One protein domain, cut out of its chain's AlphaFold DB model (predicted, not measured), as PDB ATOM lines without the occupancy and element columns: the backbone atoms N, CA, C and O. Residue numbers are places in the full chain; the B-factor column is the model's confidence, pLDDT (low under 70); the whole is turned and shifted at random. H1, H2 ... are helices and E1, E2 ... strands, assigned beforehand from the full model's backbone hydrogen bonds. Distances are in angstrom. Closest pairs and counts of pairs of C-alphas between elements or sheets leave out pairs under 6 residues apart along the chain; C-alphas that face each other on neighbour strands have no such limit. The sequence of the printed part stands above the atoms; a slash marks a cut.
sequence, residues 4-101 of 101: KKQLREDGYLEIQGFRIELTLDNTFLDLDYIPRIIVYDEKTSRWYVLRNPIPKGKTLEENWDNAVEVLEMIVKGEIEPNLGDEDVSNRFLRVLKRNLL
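Overview. This is residues 4 to 101 of the 101 residues of an uncharacterized protein of Thermococcus kodakarensis (strain ATCC BAA-918 / JCM 12380 / KOD1) (UniProt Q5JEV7). A twisted antiparallel sheet of four strands has helices over one face, where the long H2 crosses slantwise over E3 and meets H3 near their last residues in an L-shaped corner. The short H1 sits by E1, and the turn of the E2 and E3 hairpin, residues 26 to 33, makes one end of the longest axis. The printed part has 98 residues, with three named helices and four named strands in the order H1 E1 E2 E3 E4 H2 H3; the class is mixed, helices and strands. The sheet's order is E1 - E2 - E3 - E4, all antiparallel. The whole is compact, with a radius of gyration of the C-alphas of 13.0 A and spans of 37 by 25 by 23 A.

Arrangement. H1, residues 4 to 10, is on the sheet that begins with E1, residues 12 to 15. Its height over the sheet is 4.5 A, only just above the sheet's level, and its closest C-alphas to E1 are Leu 7 and Leu 13, 5.4 A apart. E1 forms a hairpin with E2, residues 18 to 25; N 13 and O 20 are within hydrogen-bond range at 2.8 A. E2 bends by 56 degrees at residue 22. It forms a hairpin with E3, residues 34 to 41, with N 21 and O 38 at 2.9 A. E3 forms a hairpin with E4, residues 46 to 49, with N 39 and O 48 at 2.8 A. These strands are a meander, each the antiparallel neighbour of the one before. H2, residues 60 to 76, is on the sheet at a height of 7.8 A, over E3, slantwise at 46 degrees on the local plane; the closest C-alphas are those of Pro 35 and Asn 63, 5.5 A. With residues 64 to 68 alone H2 touches H1, at a steep tilt of 42 degrees, opposite ways; the C-alphas of Lys 4 and Val 68 are closest, 6.4 A. H3, residues 86 to 99, touches H2 about perpendicular, at 89 degrees, through residues 93 to 97 of H3 and 74 to 76 of H2; the closest C-alphas are those of Val 75 and Lys 97, 5.9 A. H1 and H3 are apart. H1, H2 and H3 on one face of the sheet make two layers, helices over a sheet. In H1, H2 and H3 every O i to N i+4 pair is within hydrogen-bond range.

Along the chain. H1 begins at C-alpha 4, (269.596, 168.634, 103.669). E2 measures 20.6 A and E3 22.5 A from first to last C-alpha; E3 begins at C-alpha 34, (278.477, 154.659, 113.739). H2 measures 24.5 A and H3 20.1 A, ending at C-alpha 99, (265.199, 178.160, 109.978).

Size, cuts and confidence. The two C-alphas farthest apart, Leu 29 and Arg 98, are 40.6 A apart. The printed part has no cut and no long link. The mean pLDDT of the printed part is 92.3, and residues 26 to 32 are under 70.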
ATOM      1  N   LYS A   4     269.281 170.066 103.745       96.12
ATOM      2  CA  LYS A   4     269.596 168.634 103.669       96.12
ATOM      3  C   LYS A   4     270.788 168.388 102.757       96.12
ATOM      4  O   LYS A   4     271.751 167.760 103.176       96.12
ATOM      5  N   LYS A   5     270.748 168.940 101.539       95.12
ATOM      6  CA  LYS A   5     271.858 168.836 100.583       95.12
ATOM      7  C   LYS A   5     273.137 169.466 101.137       95.12
ATOM      8  O   LYS A   5     274.184 168.843 101.059       95.12
ATOM      9  N   GLN A   6     273.033 170.651 101.739       95.19
ATOM     10  CA  GLN A   6     274.185 171.338 102.328       95.19
ATOM     11  C   GLN A   6     274.829 170.517 103.450       95.19
ATOM     12  O   GLN A   6     276.010 170.209 103.377       95.19
ATOM     13  N   LEU A   7     274.046 170.089 104.447       96.31
ATOM     14  CA  LEU A   7     274.552 169.268 105.549       96.31
ATOM     15  C   LEU A   7     275.183 167.965 105.039       96.31
ATOM     16  O   LEU A   7     276.180 167.502 105.585       96.31
ATOM     17  N   ARG A   8     274.613 167.390 103.976       95.12
ATOM     18  CA  ARG A   8     275.064 166.137 103.374       95.12
ATOM     19  C   ARG A   8     276.365 166.253 102.573       95.12
ATOM     20  O   ARG A   8     277.131 165.289 102.559       95.12
ATOM     21  N   GLU A   9     276.576 167.370 101.878       93.75
ATOM     22  CA  GLU A   9     277.756 167.620 101.033       93.75
ATOM     23  C   GLU A   9     278.898 168.265 101.827       93.75
ATOM     24  O   GLU A   9     280.039 167.817 101.729       93.75
ATOM     25  N   ASP A  10     278.585 169.266 102.651       95.38
ATOM     26  CA  ASP A  10     279.577 170.029 103.409       95.38
ATOM     27  C   ASP A  10     279.925 169.356 104.745       95.38
ATOM     28  O   ASP A  10     280.946 169.666 105.358       95.38
ATOM     29  N   GLY A  11     279.070 168.444 105.225       95.31
ATOM     30  CA  GLY A  11     279.217 167.770 106.516       95.31
ATOM     31  C   GLY A  11     278.820 168.632 107.718       95.31
ATOM     32  O   GLY A  11     278.834 168.142 108.846       95.31
ATOM     33  N   TYR A  12     278.439 169.894 107.502       97.00
ATOM     34  CA  TYR A  12     277.981 170.788 108.559       97.00
ATOM     35  C   TYR A  12     276.910 171.779 108.095       97.00
ATOM     36  O   TYR A  12     276.685 172.001 106.907       97.00
ATOM     37  N   LEU A  13     276.242 172.385 109.074       97.12
ATOM     38  CA  LEU A  13     275.246 173.428 108.890       97.12
ATOM     39  C   LEU A  13     275.316 174.423 110.052       97.12
ATOM     40  O   LEU A  13     275.251 174.028 111.214       97.12
ATOM     41  N   GLU A  14     275.398 175.715 109.749       96.81
ATOM     42  CA  GLU A  14     275.364 176.784 110.753       96.81
ATOM     43  C   GLU A  14     274.012 177.494 110.725       96.81
ATOM     44  O   GLU A  14     273.566 177.983 109.685       96.81
ATOM     45  N   ILE A  15     273.345 177.540 111.877       95.81
ATOM     46  CA  ILE A  15     272.049 178.190 112.055       95.81
ATOM     47  C   ILE A  15     271.984 178.893 113.405       95.81
ATOM     48  O   ILE A  15     271.997 178.265 114.453       95.81
ATOM     49  N   GLN A  16     271.854 180.217 113.365       94.06
ATOM     50  CA  GLN A  16     271.482 181.077 114.493       94.06
ATOM     51  C   GLN A  16     271.984 180.600 115.875       94.06
ATOM     52  O   GLN A  16     271.197 180.170 116.723       94.06
ATOM     53  N   GLY A  17     273.291 180.707 116.112       96.31
ATOM     54  CA  GLY A  17     273.892 180.345 117.396       96.31
ATOM     55  C   GLY A  17     274.204 178.857 117.559       96.31
ATOM     56  O   GLY A  17     274.681 178.456 118.619       96.31
ATOM     57  N   PHE A  18     273.932 178.039 116.540       98.19
ATOM     58  CA  PHE A  18     274.256 176.621 116.517       98.19
ATOM     59  C   PHE A  18     275.042 176.239 115.266       98.19
ATOM     60  O   PHE A  18     274.764 176.717 114.166       98.19
ATOM     61  N   ARG A  19     275.962 175.290 115.430       98.19
ATOM     62  CA  ARG A  19     276.601 174.565 114.330       98.19
ATOM     63  C   ARG A  19     276.321 173.081 114.495       98.19
ATOM     64  O   ARG A  19     276.555 172.523 115.561       98.19
ATOM     65  N   ILE A  20     275.790 172.462 113.457       98.25
ATOM     66  CA  ILE A  20     275.441 171.046 113.396       98.25
ATOM     67  C   ILE A  20     276.480 170.377 112.507       98.25
ATOM     68  O   ILE A  20     276.712 170.866 111.407       98.25
ATOM     69  N   GLU A  21     277.078 169.275 112.946       98.12
ATOM     70  CA  GLU A  21     278.017 168.502 112.131       98.12
ATOM     71  C   GLU A  21     277.652 167.024 112.102       98.12
ATOM     72  O   GLU A  21     277.216 166.447 113.106       98.12
ATOM     73  N   LEU A  22     277.879 166.415 110.944       96.38
ATOM     74  CA  LEU A  22     277.883 164.974 110.771       96.38
ATOM     75  C   LEU A  22     279.246 164.428 111.203       96.38
ATOM     76  O   LEU A  22     280.292 164.928 110.795       96.38
ATOM     77  N   THR A  23     279.246 163.394 112.036       93.19
ATOM     78  CA  THR A  23     280.482 162.758 112.497       93.19
ATOM     79  C   THR A  23     280.299 161.256 112.672       93.19
ATOM     80  O   THR A  23     279.182 160.739 112.615       93.19
ATOM     81  N   LEU A  24     281.403 160.542 112.856       88.69
ATOM     82  CA  LEU A  24     281.414 159.109 113.117       88.69
ATOM     83  C   LEU A  24     281.975 158.870 114.514       88.69
ATOM     84  O   LEU A  24     282.962 159.486 114.915       88.69
ATOM     85  N   ASP A  25     281.350 157.962 115.253       82.19
ATOM     86  CA  ASP A  25     281.925 157.449 116.491       82.19
ATOM     87  C   ASP A  25     283.032 156.448 116.133       82.19
ATOM     88  O   ASP A  25     282.759 155.416 115.520       82.19
ATOM     89  N   ASN A  26     284.276 156.740 116.512       60.75
ATOM     90  CA  ASN A  26     285.383 155.794 116.381       60.75
ATOM     91  C   ASN A  26     285.488 154.994 117.680       60.75
ATOM     92  O   ASN A  26     286.352 155.254 118.520       60.75
ATOM     93  N   THR A  27     284.586 154.035 117.872       54.94
ATOM     94  CA  THR A  27     284.758 153.066 118.958       54.94
ATOM     95  C   THR A  27     285.825 152.053 118.543       54.94
ATOM     96  O   THR A  27     285.849 151.573 117.414       54.94
ATOM     97  N   PHE A  28     286.795 151.840 119.434       47.88
ATOM     98  CA  PHE A  28     288.017 151.079 119.191       47.88
ATOM     99  C   PHE A  28     287.736 149.675 118.636       47.88
ATOM    100  O   PHE A  28     286.976 148.929 119.243       47.88
ATOM    101  N   LEU A  29     288.479 149.324 117.579       51.28
ATOM    102  CA  LEU A  29     288.535 148.022 116.904       51.28
ATOM    103  C   LEU A  29     287.255 147.638 116.135       51.28
ATOM    104  O   LEU A  29     286.202 147.398 116.706       51.28
ATOM    105  N   ASP A  30     287.441 147.514 114.818       53.06
ATOM    106  CA  ASP A  30     286.572 146.865 113.828       53.06
ATOM    107  C   ASP A  30     285.398 147.679 113.248       53.06
ATOM    108  O   ASP A  30     284.271 147.623 113.719       53.06
ATOM    109  N   LEU A  31     285.710 148.368 112.135       57.09
ATOM    110  CA  LEU A  31     284.920 148.590 110.899       57.09
ATOM    111  C   LEU A  31     283.484 149.150 110.975       57.09
ATOM    112  O   LEU A  31     282.885 149.401 109.928       57.09
ATOM    113  N   ASP A  32     282.940 149.398 112.158       65.19
ATOM    114  CA  ASP A  32     281.577 149.879 112.339       65.19
ATOM    115  C   ASP A  32     281.556 151.410 112.391       65.19
ATOM    116  O   ASP A  32     281.694 152.033 113.443       65.19
ATOM    117  N   TYR A  33     281.340 152.037 111.236       72.38
ATOM    118  CA  TYR A  33     281.055 153.466 111.161       72.38
ATOM    119  C   TYR A  33     279.695 153.752 111.805       72.38
ATOM    120  O   TYR A  33     278.648 153.486 111.213       72.38
ATOM    121  N   ILE A  34     279.703 154.281 113.030       86.62
ATOM    122  CA  ILE A  34     278.477 154.659 113.739       86.62
ATOM    123  C   ILE A  34     278.179 156.134 113.447       86.62
ATOM    124  O   ILE A  34     278.925 156.992 113.928       86.62
ATOM    125  N   PRO A  35     277.112 156.460 112.697       92.56
ATOM    126  CA  PRO A  35     276.774 157.842 112.397       92.56
ATOM    127  C   PRO A  35     276.340 158.585 113.657       92.56
ATOM    128  O   PRO A  35     275.600 158.070 114.499       92.56
ATOM    129  N   ARG A  36     276.799 159.828 113.774       94.69
ATOM    130  CA  ARG A  36     276.499 160.745 114.870       94.69
ATOM    131  C   ARG A  36     276.230 162.137 114.323       94.69
ATOM    132  O   ARG A  36     276.766 162.536 113.294       94.69
ATOM    133  N   ILE A  37     275.444 162.891 115.080       97.25
ATOM    134  CA  ILE A  37     275.300 164.333 114.900       97.25
ATOM    135  C   ILE A  37     275.820 164.999 116.167       97.25
ATOM    136  O   ILE A  37     275.414 164.636 117.277       97.25
ATOM    137  N   ILE A  38     276.717 165.963 116.005       97.56
ATOM    138  CA  ILE A  38     277.155 166.840 117.091       97.56
ATOM    139  C   ILE A  38     276.657 168.254 116.834       97.56
ATOM    140  O   ILE A  38     276.534 168.698 115.696       97.56
ATOM    141  N   VAL A  39     276.333 168.950 117.914       98.25
ATOM    142  CA  VAL A  39     275.773 170.294 117.885       98.25
ATOM    143  C   VAL A  39     276.605 171.179 118.796       98.25
ATOM    144  O   VAL A  39     276.657 170.962 120.005       98.25
ATOM    145  N   TYR A  40     277.262 172.174 118.221       98.50
ATOM    146  CA  TYR A  40     277.867 173.264 118.966       98.50
ATOM    147  C   TYR A  40     276.803 174.311 119.275       98.50
ATOM    148  O   TYR A  40     276.071 174.726 118.379       98.50
ATOM    149  N   ASP A  41     276.733 174.746 120.527       98.31
ATOM    150  CA  ASP A  41     275.877 175.842 120.983       98.31
ATOM    151  C   ASP A  41     276.745 177.028 121.400       98.31
ATOM    152  O   ASP A  41     277.449 176.963 122.412       98.31
ATOM    153  N   GLU A  42     276.671 178.133 120.660       97.81
ATOM    154  CA  GLU A  42     277.449 179.346 120.931       97.81
ATOM    155  C   GLU A  42     277.170 179.902 122.330       97.81
ATOM    156  O   GLU A  42     278.094 180.351 123.013       97.81
ATOM    157  N   LYS A  43     275.916 179.809 122.803       97.19
ATOM    158  CA  LYS A  43     275.506 180.358 124.105       97.19
ATOM    159  C   LYS A  43     276.253 179.700 125.262       97.19
ATOM    160  O   LYS A  43     276.574 180.368 126.242       97.19
ATOM    161  N   THR A  44     276.482 178.393 125.173       97.44
ATOM    162  CA  THR A  44     277.214 177.637 126.199       97.44
ATOM    163  C   THR A  44     278.672 177.384 125.821       97.44
ATOM    164  O   THR A  44     279.437 176.940 126.676       97.44
ATOM    165  N   SER A  45     279.061 177.693 124.578       97.62
ATOM    166  CA  SER A  45     280.387 177.446 123.997       97.62
ATOM    167  C   SER A  45     280.832 175.986 124.140       97.62
ATOM    168  O   SER A  45     281.966 175.691 124.522       97.62
ATOM    169  N   ARG A  46     279.905 175.051 123.898       97.88
ATOM    170  CA  ARG A  46     280.100 173.607 124.103       97.88
ATOM    171  C   ARG A  46     279.505 172.793 122.965       97.88
ATOM    172  O   ARG A  46     278.526 173.199 122.344       97.88
ATOM    173  N   TRP A  47     280.090 171.616 122.756       98.00
ATOM    174  CA  TRP A  47     279.563 170.578 121.878       98.00
ATOM    175  C   TRP A  47     278.663 169.617 122.649       98.00
ATOM    176  O   TRP A  47     278.988 169.200 123.762       98.00
ATOM    177  N   TYR A  48     277.562 169.232 122.016       97.81
ATOM    178  CA  TYR A  48     276.595 168.267 122.511       97.81
ATOM    179  C   TYR A  48     276.408 167.176 121.467       97.81
ATOM    180  O   TYR A  48     276.306 167.455 120.275       97.81
ATOM    181  N   VAL A  49     276.340 165.923 121.904       96.88
ATOM    182  CA  VAL A  49     275.993 164.805 121.023       96.88
ATOM    183  C   VAL A  49     274.475 164.719 120.939       96.88
ATOM    184  O   VAL A  49     273.811 164.665 121.976       96.88
ATOM    185  N   LEU A  50     273.929 164.653 119.726       97.62
ATOM    186  CA  LEU A  50     272.536 164.288 119.518       97.62
ATOM    187  C   LEU A  50     272.376 162.790 119.799       97.62
ATOM    188  O   LEU A  50     272.873 161.936 119.069       97.62
ATOM    189  N   ARG A  51     271.710 162.477 120.909       97.00
ATOM    190  CA  ARG A  51     271.554 161.121 121.449       97.00
ATOM    191  C   ARG A  51     270.388 160.357 120.830       97.00
ATOM    192  O   ARG A  51     270.165 159.206 121.201       97.00
ATOM    193  N   ASN A  52     269.637 160.979 119.920       97.44
ATOM    194  CA  ASN A  52     268.633 160.287 119.122       97.44
ATOM    195  C   ASN A  52     269.294 159.112 118.377       97.44
ATOM    196  O   ASN A  52     270.411 159.263 117.875       97.44
ATOM    197  N   PRO A  53     268.648 157.936 118.320       95.12
ATOM    198  CA  PRO A  53     269.198 156.799 117.597       95.12
ATOM    199  C   PRO A  53     269.259 157.113 116.100       95.12
ATOM    200  O   PRO A  53     268.261 157.527 115.516       95.12
ATOM    201  N   ILE A  54     270.423 156.883 115.489       95.62
ATOM    202  CA  ILE A  54     270.622 156.993 114.042       95.62
ATOM    203  C   ILE A  54     270.867 155.580 113.500       95.62
ATOM    204  O   ILE A  54     271.785 154.907 113.986       95.62
ATOM    205  N   PRO A  55     270.056 155.093 112.543       93.25
ATOM    206  CA  PRO A  55     270.283 153.794 111.921       93.25
ATOM    207  C   PRO A  55     271.672 153.714 111.276       93.25
ATOM    208  O   PRO A  55     272.113 154.650 110.610       93.25
ATOM    209  N   LYS A  56     272.359 152.579 111.442       89.62
ATOM    210  CA  LYS A  56     273.621 152.316 110.736       89.62
ATOM    211  C   LYS A  56     273.337 151.960 109.276       89.62
ATOM    212  O   LYS A  56     272.501 151.101 108.999       89.62
ATOM    213  N   GLY A  57     274.059 152.601 108.368       89.75
ATOM    214  CA  GLY A  57     274.181 152.229 106.965       89.75
ATOM    215  C   GLY A  57     275.322 151.235 106.737       89.75
ATOM    216  O   GLY A  57     276.153 150.990 107.612       89.75
ATOM    217  N   LYS A  58     275.364 150.658 105.538       87.38
ATOM    218  CA  LYS A  58     276.450 149.796 105.045       87.38
ATOM    219  C   LYS A  58     277.586 150.600 104.419       87.38
ATOM    220  O   LYS A  58     278.682 150.070 104.247       87.38
ATOM    221  N   THR A  59     277.324 151.853 104.058       89.06
ATOM    222  CA  THR A  59     278.302 152.788 103.496       89.06
ATOM    223  C   THR A  59     278.338 154.084 104.298       89.06
ATOM    224  O   THR A  59     277.448 154.374 105.102       89.06
ATOM    225  N   LEU A  60     279.379 154.886 104.069       88.25
ATOM    226  CA  LEU A  60     279.479 156.223 104.643       88.25
ATOM    227  C   LEU A  60     278.331 157.117 104.154       88.25
ATOM    228  O   LEU A  60     277.767 157.891 104.921       88.25
ATOM    229  N   GLU A  61     277.961 156.973 102.887       91.06
ATOM    230  CA  GLU A  61     276.880 157.718 102.265       91.06
ATOM    231  C   GLU A  61     275.528 157.416 102.906       91.06
ATOM    232  O   GLU A  61     274.815 158.349 103.267       91.06
ATOM    233  N   GLU A  62     275.215 156.133 103.109       93.38
ATOM    234  CA  GLU A  62     273.989 155.702 103.787       93.38
ATOM    235  C   GLU A  62     273.959 156.196 105.241       93.38
ATOM    236  O   GLU A  62     272.922 156.622 105.738       93.38
ATOM    237  N   ASN A  63     275.106 156.199 105.926       93.44
ATOM    238  CA  ASN A  63     275.229 156.742 107.280       93.44
ATOM    239  C   ASN A  63     274.884 158.237 107.353       93.44
ATOM    240  O   ASN A  63     274.208 158.676 108.286       93.44
ATOM    241  N   TRP A  64     275.330 159.019 106.372       95.06
ATOM    242  CA  TRP A  64     274.991 160.435 106.276       95.06
ATOM    243  C   TRP A  64     273.532 160.666 105.912       95.06
ATOM    244  O   TRP A  64     272.902 161.529 106.521       95.06
ATOM    245  N   ASP A  65     272.985 159.883 104.986       95.94
ATOM    246  CA  ASP A  65     271.569 159.962 104.629       95.94
ATOM    247  C   ASP A  65     270.691 159.669 105.857       95.94
ATOM    248  O   ASP A  65     269.832 160.479 106.203       95.94
ATOM    249  N   ASN A  66     271.006 158.613 106.616       96.38
ATOM    250  CA  ASN A  66     270.305 158.267 107.856       96.38
ATOM    251  C   ASN A  66     270.393 159.376 108.920       96.38
ATOM    252  O   ASN A  66     269.420 159.655 109.622       96.38
ATOM    253  N   ALA A  67     271.554 160.024 109.069       96.88
ATOM    254  CA  ALA A  67     271.715 161.130 110.012       96.88
ATOM    255  C   ALA A  67     270.878 162.356 109.604       96.88
ATOM    256  O   ALA A  67     270.217 162.971 110.445       96.88
ATOM    257  N   VAL A  68     270.868 162.692 108.310       97.31
ATOM    258  CA  VAL A  68     270.047 163.781 107.763       97.31
ATOM    259  C   VAL A  68     268.556 163.480 107.932       97.31
ATOM    260  O   VAL A  68     267.808 164.380 108.317       97.31
ATOM    261  N   GLU A  69     268.124 162.237 107.713       97.69
ATOM    262  CA  GLU A  69     266.737 161.809 107.930       97.69
ATOM    263  C   GLU A  69     266.304 161.984 109.390       97.69
ATOM    264  O   GLU A  69     265.254 162.570 109.649       97.69
ATOM    265  N   VAL A  70     267.130 161.577 110.360       98.00
ATOM    266  CA  VAL A  70     266.828 161.786 111.788       98.00
ATOM    267  C   VAL A  70     266.692 163.271 112.119       98.00
ATOM    268  O   VAL A  70     265.777 163.663 112.848       98.00
ATOM    269  N   LEU A  71     267.555 164.126 111.564       97.50
ATOM    270  CA  LEU A  71     267.420 165.570 111.749       97.50
ATOM    271  C   LEU A  71     266.148 166.117 111.083       97.50
ATOM    272  O   LEU A  71     265.497 166.998 111.640       97.50
ATOM    273  N   GLU A  72     265.754 165.583 109.926       97.38
ATOM    274  CA  GLU A  72     264.511 165.949 109.245       97.38
ATOM    275  C   GLU A  72     263.274 165.577 110.073       97.38
ATOM    276  O   GLU A  72     262.362 166.397 110.193       97.38
ATOM    277  N   MET A  73     263.256 164.394 110.694       97.94
ATOM    278  CA  MET A  73     262.189 163.985 111.615       97.94
ATOM    279  C   MET A  73     262.064 164.961 112.796       97.94
ATOM    280  O   MET A  73     260.955 165.333 113.183       97.94
ATOM    281  N   ILE A  74     263.194 165.444 113.333       97.69
ATOM    282  CA  ILE A  74     263.209 166.473 114.386       97.69
ATOM    283  C   ILE A  74     262.638 167.798 113.871       97.69
ATOM    284  O   ILE A  74     261.799 168.411 114.536       97.69
ATOM    285  N   VAL A  75     263.069 168.250 112.689       95.88
ATOM    286  CA  VAL A  75     262.580 169.494 112.072       95.88
ATOM    287  C   VAL A  75     261.062 169.442 111.877       95.88
ATOM    288  O   VAL A  75     260.373 170.390 112.252       95.88
ATOM    289  N   LYS A  76     260.531 168.318 111.377       95.81
ATOM    290  CA  LYS A  76     259.088 168.079 111.199       95.81
ATOM    291  C   LYS A  76     258.317 167.929 112.515       95.81
ATOM    292  O   LYS A  76     257.094 168.029 112.515       95.81
ATOM    293  N   GLY A  77     259.014 167.731 113.634       95.88
ATOM    294  CA  GLY A  77     258.410 167.522 114.949       95.88
ATOM    295  C   GLY A  77     257.861 166.111 115.163       95.88
ATOM    296  O   GLY A  77     257.014 165.927 116.030       95.88
ATOM    297  N   GLU A  78     258.326 165.132 114.387       97.44
ATOM    298  CA  GLU A  78     257.976 163.715 114.553       97.44
ATOM    299  C   GLU A  78     258.665 163.113 115.787       97.44
ATOM    300  O   GLU A  78     258.116 162.227 116.442       97.44
ATOM    301  N   ILE A  79     259.854 163.622 116.123       97.69
ATOM    302  CA  ILE A  79     260.620 163.277 117.325       97.69
ATOM    303  C   ILE A  79     261.243 164.537 117.938       97.69
ATOM    304  O   ILE A  79     261.492 165.525 117.247       97.69
ATOM    305  N   GLU A  80     261.530 164.506 119.238       97.50
ATOM    306  CA  GLU A  80     262.226 165.599 119.929       97.50
ATOM    307  C   GLU A  80     263.750 165.397 119.921       97.50
ATOM    308  O   GLU A  80     264.221 164.254 119.980       97.50
ATOM    309  N   PRO A  81     264.553 166.476 119.861       97.81
ATOM    310  CA  PRO A  81     266.001 166.362 119.960       97.81
ATOM    311  C   PRO A  81     266.413 166.023 121.395       97.81
ATOM    312  O   PRO A  81     265.928 166.626 122.348       97.81
ATOM    313  N   ASN A  82     267.372 165.115 121.547       98.06
ATOM    314  CA  ASN A  82     267.961 164.769 122.834       98.06
ATOM    315  C   ASN A  82     269.451 165.122 122.840       98.06
ATOM    316  O   ASN A  82     270.277 164.340 122.372       98.06
ATOM    317  N   LEU A  83     269.807 166.281 123.394       97.75
ATOM    318  CA  LEU A  83     271.206 166.708 123.557       97.75
ATOM    319  C   LEU A  83     271.772 166.388 124.953       97.75
ATOM    320  O   LEU A  83     272.901 166.761 125.272       97.75
ATOM    321  N   GLY A  84     271.012 165.683 125.799       96.94
ATOM    322  CA  GLY A  84     271.367 165.414 127.199       96.94
ATOM    323  C   GLY A  84     271.241 166.622 128.138       96.94
ATOM    324  O   GLY A  84     271.497 166.484 129.330       96.94
ATOM    325  N   ASP A  85     270.833 167.774 127.606       97.56
ATOM    326  CA  ASP A  85     270.509 169.001 128.332       97.56
ATOM    327  C   ASP A  85     269.176 169.534 127.784       97.56
ATOM    328  O   ASP A  85     269.039 169.775 126.578       97.56
ATOM    329  N   GLU A  86     268.172 169.650 128.651       96.94
ATOM    330  CA  GLU A  86     266.803 170.018 128.274       96.94
ATOM    331  C   GLU A  86     266.718 171.463 127.760       96.94
ATOM    332  O   GLU A  86     266.069 171.736 126.747       96.94
ATOM    333  N   ASP A  87     267.439 172.392 128.389       97.44
ATOM    334  CA  ASP A  87     267.456 173.796 127.986       97.44
ATOM    335  C   ASP A  87     268.110 173.977 126.615       97.44
ATOM    336  O   ASP A  87     267.656 174.796 125.803       97.44
ATOM    337  N   VAL A  88     269.191 173.242 126.349       97.69
ATOM    338  CA  VAL A  88     269.862 173.231 125.041       97.69
ATOM    339  C   VAL A  88     268.947 172.590 123.996       97.69
ATOM    340  O   VAL A  88     268.729 173.195 122.946       97.69
ATOM    341  N   SER A  89     268.340 171.439 124.299       98.00
ATOM    342  CA  SER A  89     267.430 170.719 123.389       98.00
ATOM    343  C   SER A  89     266.229 171.582 122.982       98.00
ATOM    344  O   SER A  89     265.925 171.719 121.795       98.00
ATOM    345  N   ASN A  90     265.615 172.276 123.945       97.44
ATOM    346  CA  ASN A  90     264.496 173.187 123.705       97.44
ATOM    347  C   ASN A  90     264.887 174.419 122.874       97.44
ATOM    348  O   ASN A  90     264.123 174.876 122.019       97.44
ATOM    349  N   ARG A  91     266.071 175.007 123.108       97.25
ATOM    350  CA  ARG A  91     266.579 176.101 122.257       97.25
ATOM    351  C   ARG A  91     266.848 175.619 120.837       97.25
ATOM    352  O   ARG A  91     266.412 176.287 119.901       97.25
ATOM    353  N   PHE A  92     267.514 174.479 120.702       97.69
ATOM    354  CA  PHE A  92     267.858 173.893 119.417       97.69
ATOM    355  C   PHE A  92     266.604 173.626 118.579       97.69
ATOM    356  O   PHE A  92     266.508 174.112 117.455       97.69
ATOM    357  N   LEU A  93     265.577 172.994 119.161       97.06
ATOM    358  CA  LEU A  93     264.303 172.739 118.481       97.06
ATOM    359  C   LEU A  93     263.635 174.024 117.967       97.06
ATOM    360  O   LEU A  93     263.140 174.064 116.840       97.06
ATOM    361  N   ARG A  94     263.629 175.095 118.772       96.06
ATOM    362  CA  ARG A  94     263.072 176.395 118.356       96.06
ATOM    363  C   ARG A  94     263.837 177.000 117.179       96.06
ATOM    364  O   ARG A  94     263.208 177.557 116.281       96.06
ATOM    365  N   VAL A  95     265.167 176.896 117.176       96.31
ATOM    366  CA  VAL A  95     266.005 177.381 116.070       96.31
ATOM    367  C   VAL A  95     265.770 176.553 114.806       96.31
ATOM    368  O   VAL A  95     265.567 177.142 113.744       96.31
ATOM    369  N   LEU A  96     265.702 175.222 114.913       95.31
ATOM    370  CA  LEU A  96     265.396 174.338 113.785       95.31
ATOM    371  C   LEU A  96     264.055 174.693 113.134       95.31
ATOM    372  O   LEU A  96     264.014 174.969 111.938       95.31
ATOM    373  N   LYS A  97     262.976 174.784 113.924       91.62
ATOM    374  CA  LYS A  97     261.630 175.112 113.417       91.62
ATOM    375  C   LYS A  97     261.541 176.482 112.750       91.62
ATOM    376  O   LYS A  97     260.670 176.700 111.922       91.62
ATOM    377  N   ARG A  98     262.406 177.424 113.126       92.62
ATOM    378  CA  ARG A  98     262.420 178.770 112.542       92.62
ATOM    379  C   ARG A  98     263.197 178.845 111.228       92.62
ATOM    380  O   ARG A  98     262.887 179.701 110.407       92.62
ATOM    381  N   ASN A  99     264.233 178.022 111.070       91.94
ATOM    382  CA  ASN A  99     265.199 178.160 109.978       91.94
ATOM    383  C   ASN A  99     265.093 177.047 108.924       91.94
ATOM    384  O   ASN A  99     265.474 177.277 107.777       91.94
ATOM    385  N   LEU A 100     264.628 175.852 109.308       87.19
ATOM    386  CA  LEU A 100     264.705 174.638 108.483       87.19
ATOM    387  C   LEU A 100     263.350 173.995 108.145       87.19
ATOM    388  O   LEU A 100     263.327 173.127 107.268       87.19
ATOM    389  N   LEU A 101     262.274 174.386 108.839       79.50
ATOM    390  CA  LEU A 101     260.892 174.018 108.508       79.50
ATOM    391  C   LEU A 101     260.380 174.896 107.359       79.50
ATOM    392  O   LEU A 101     259.743 174.335 106.443       79.50
TER     393      LEU A 101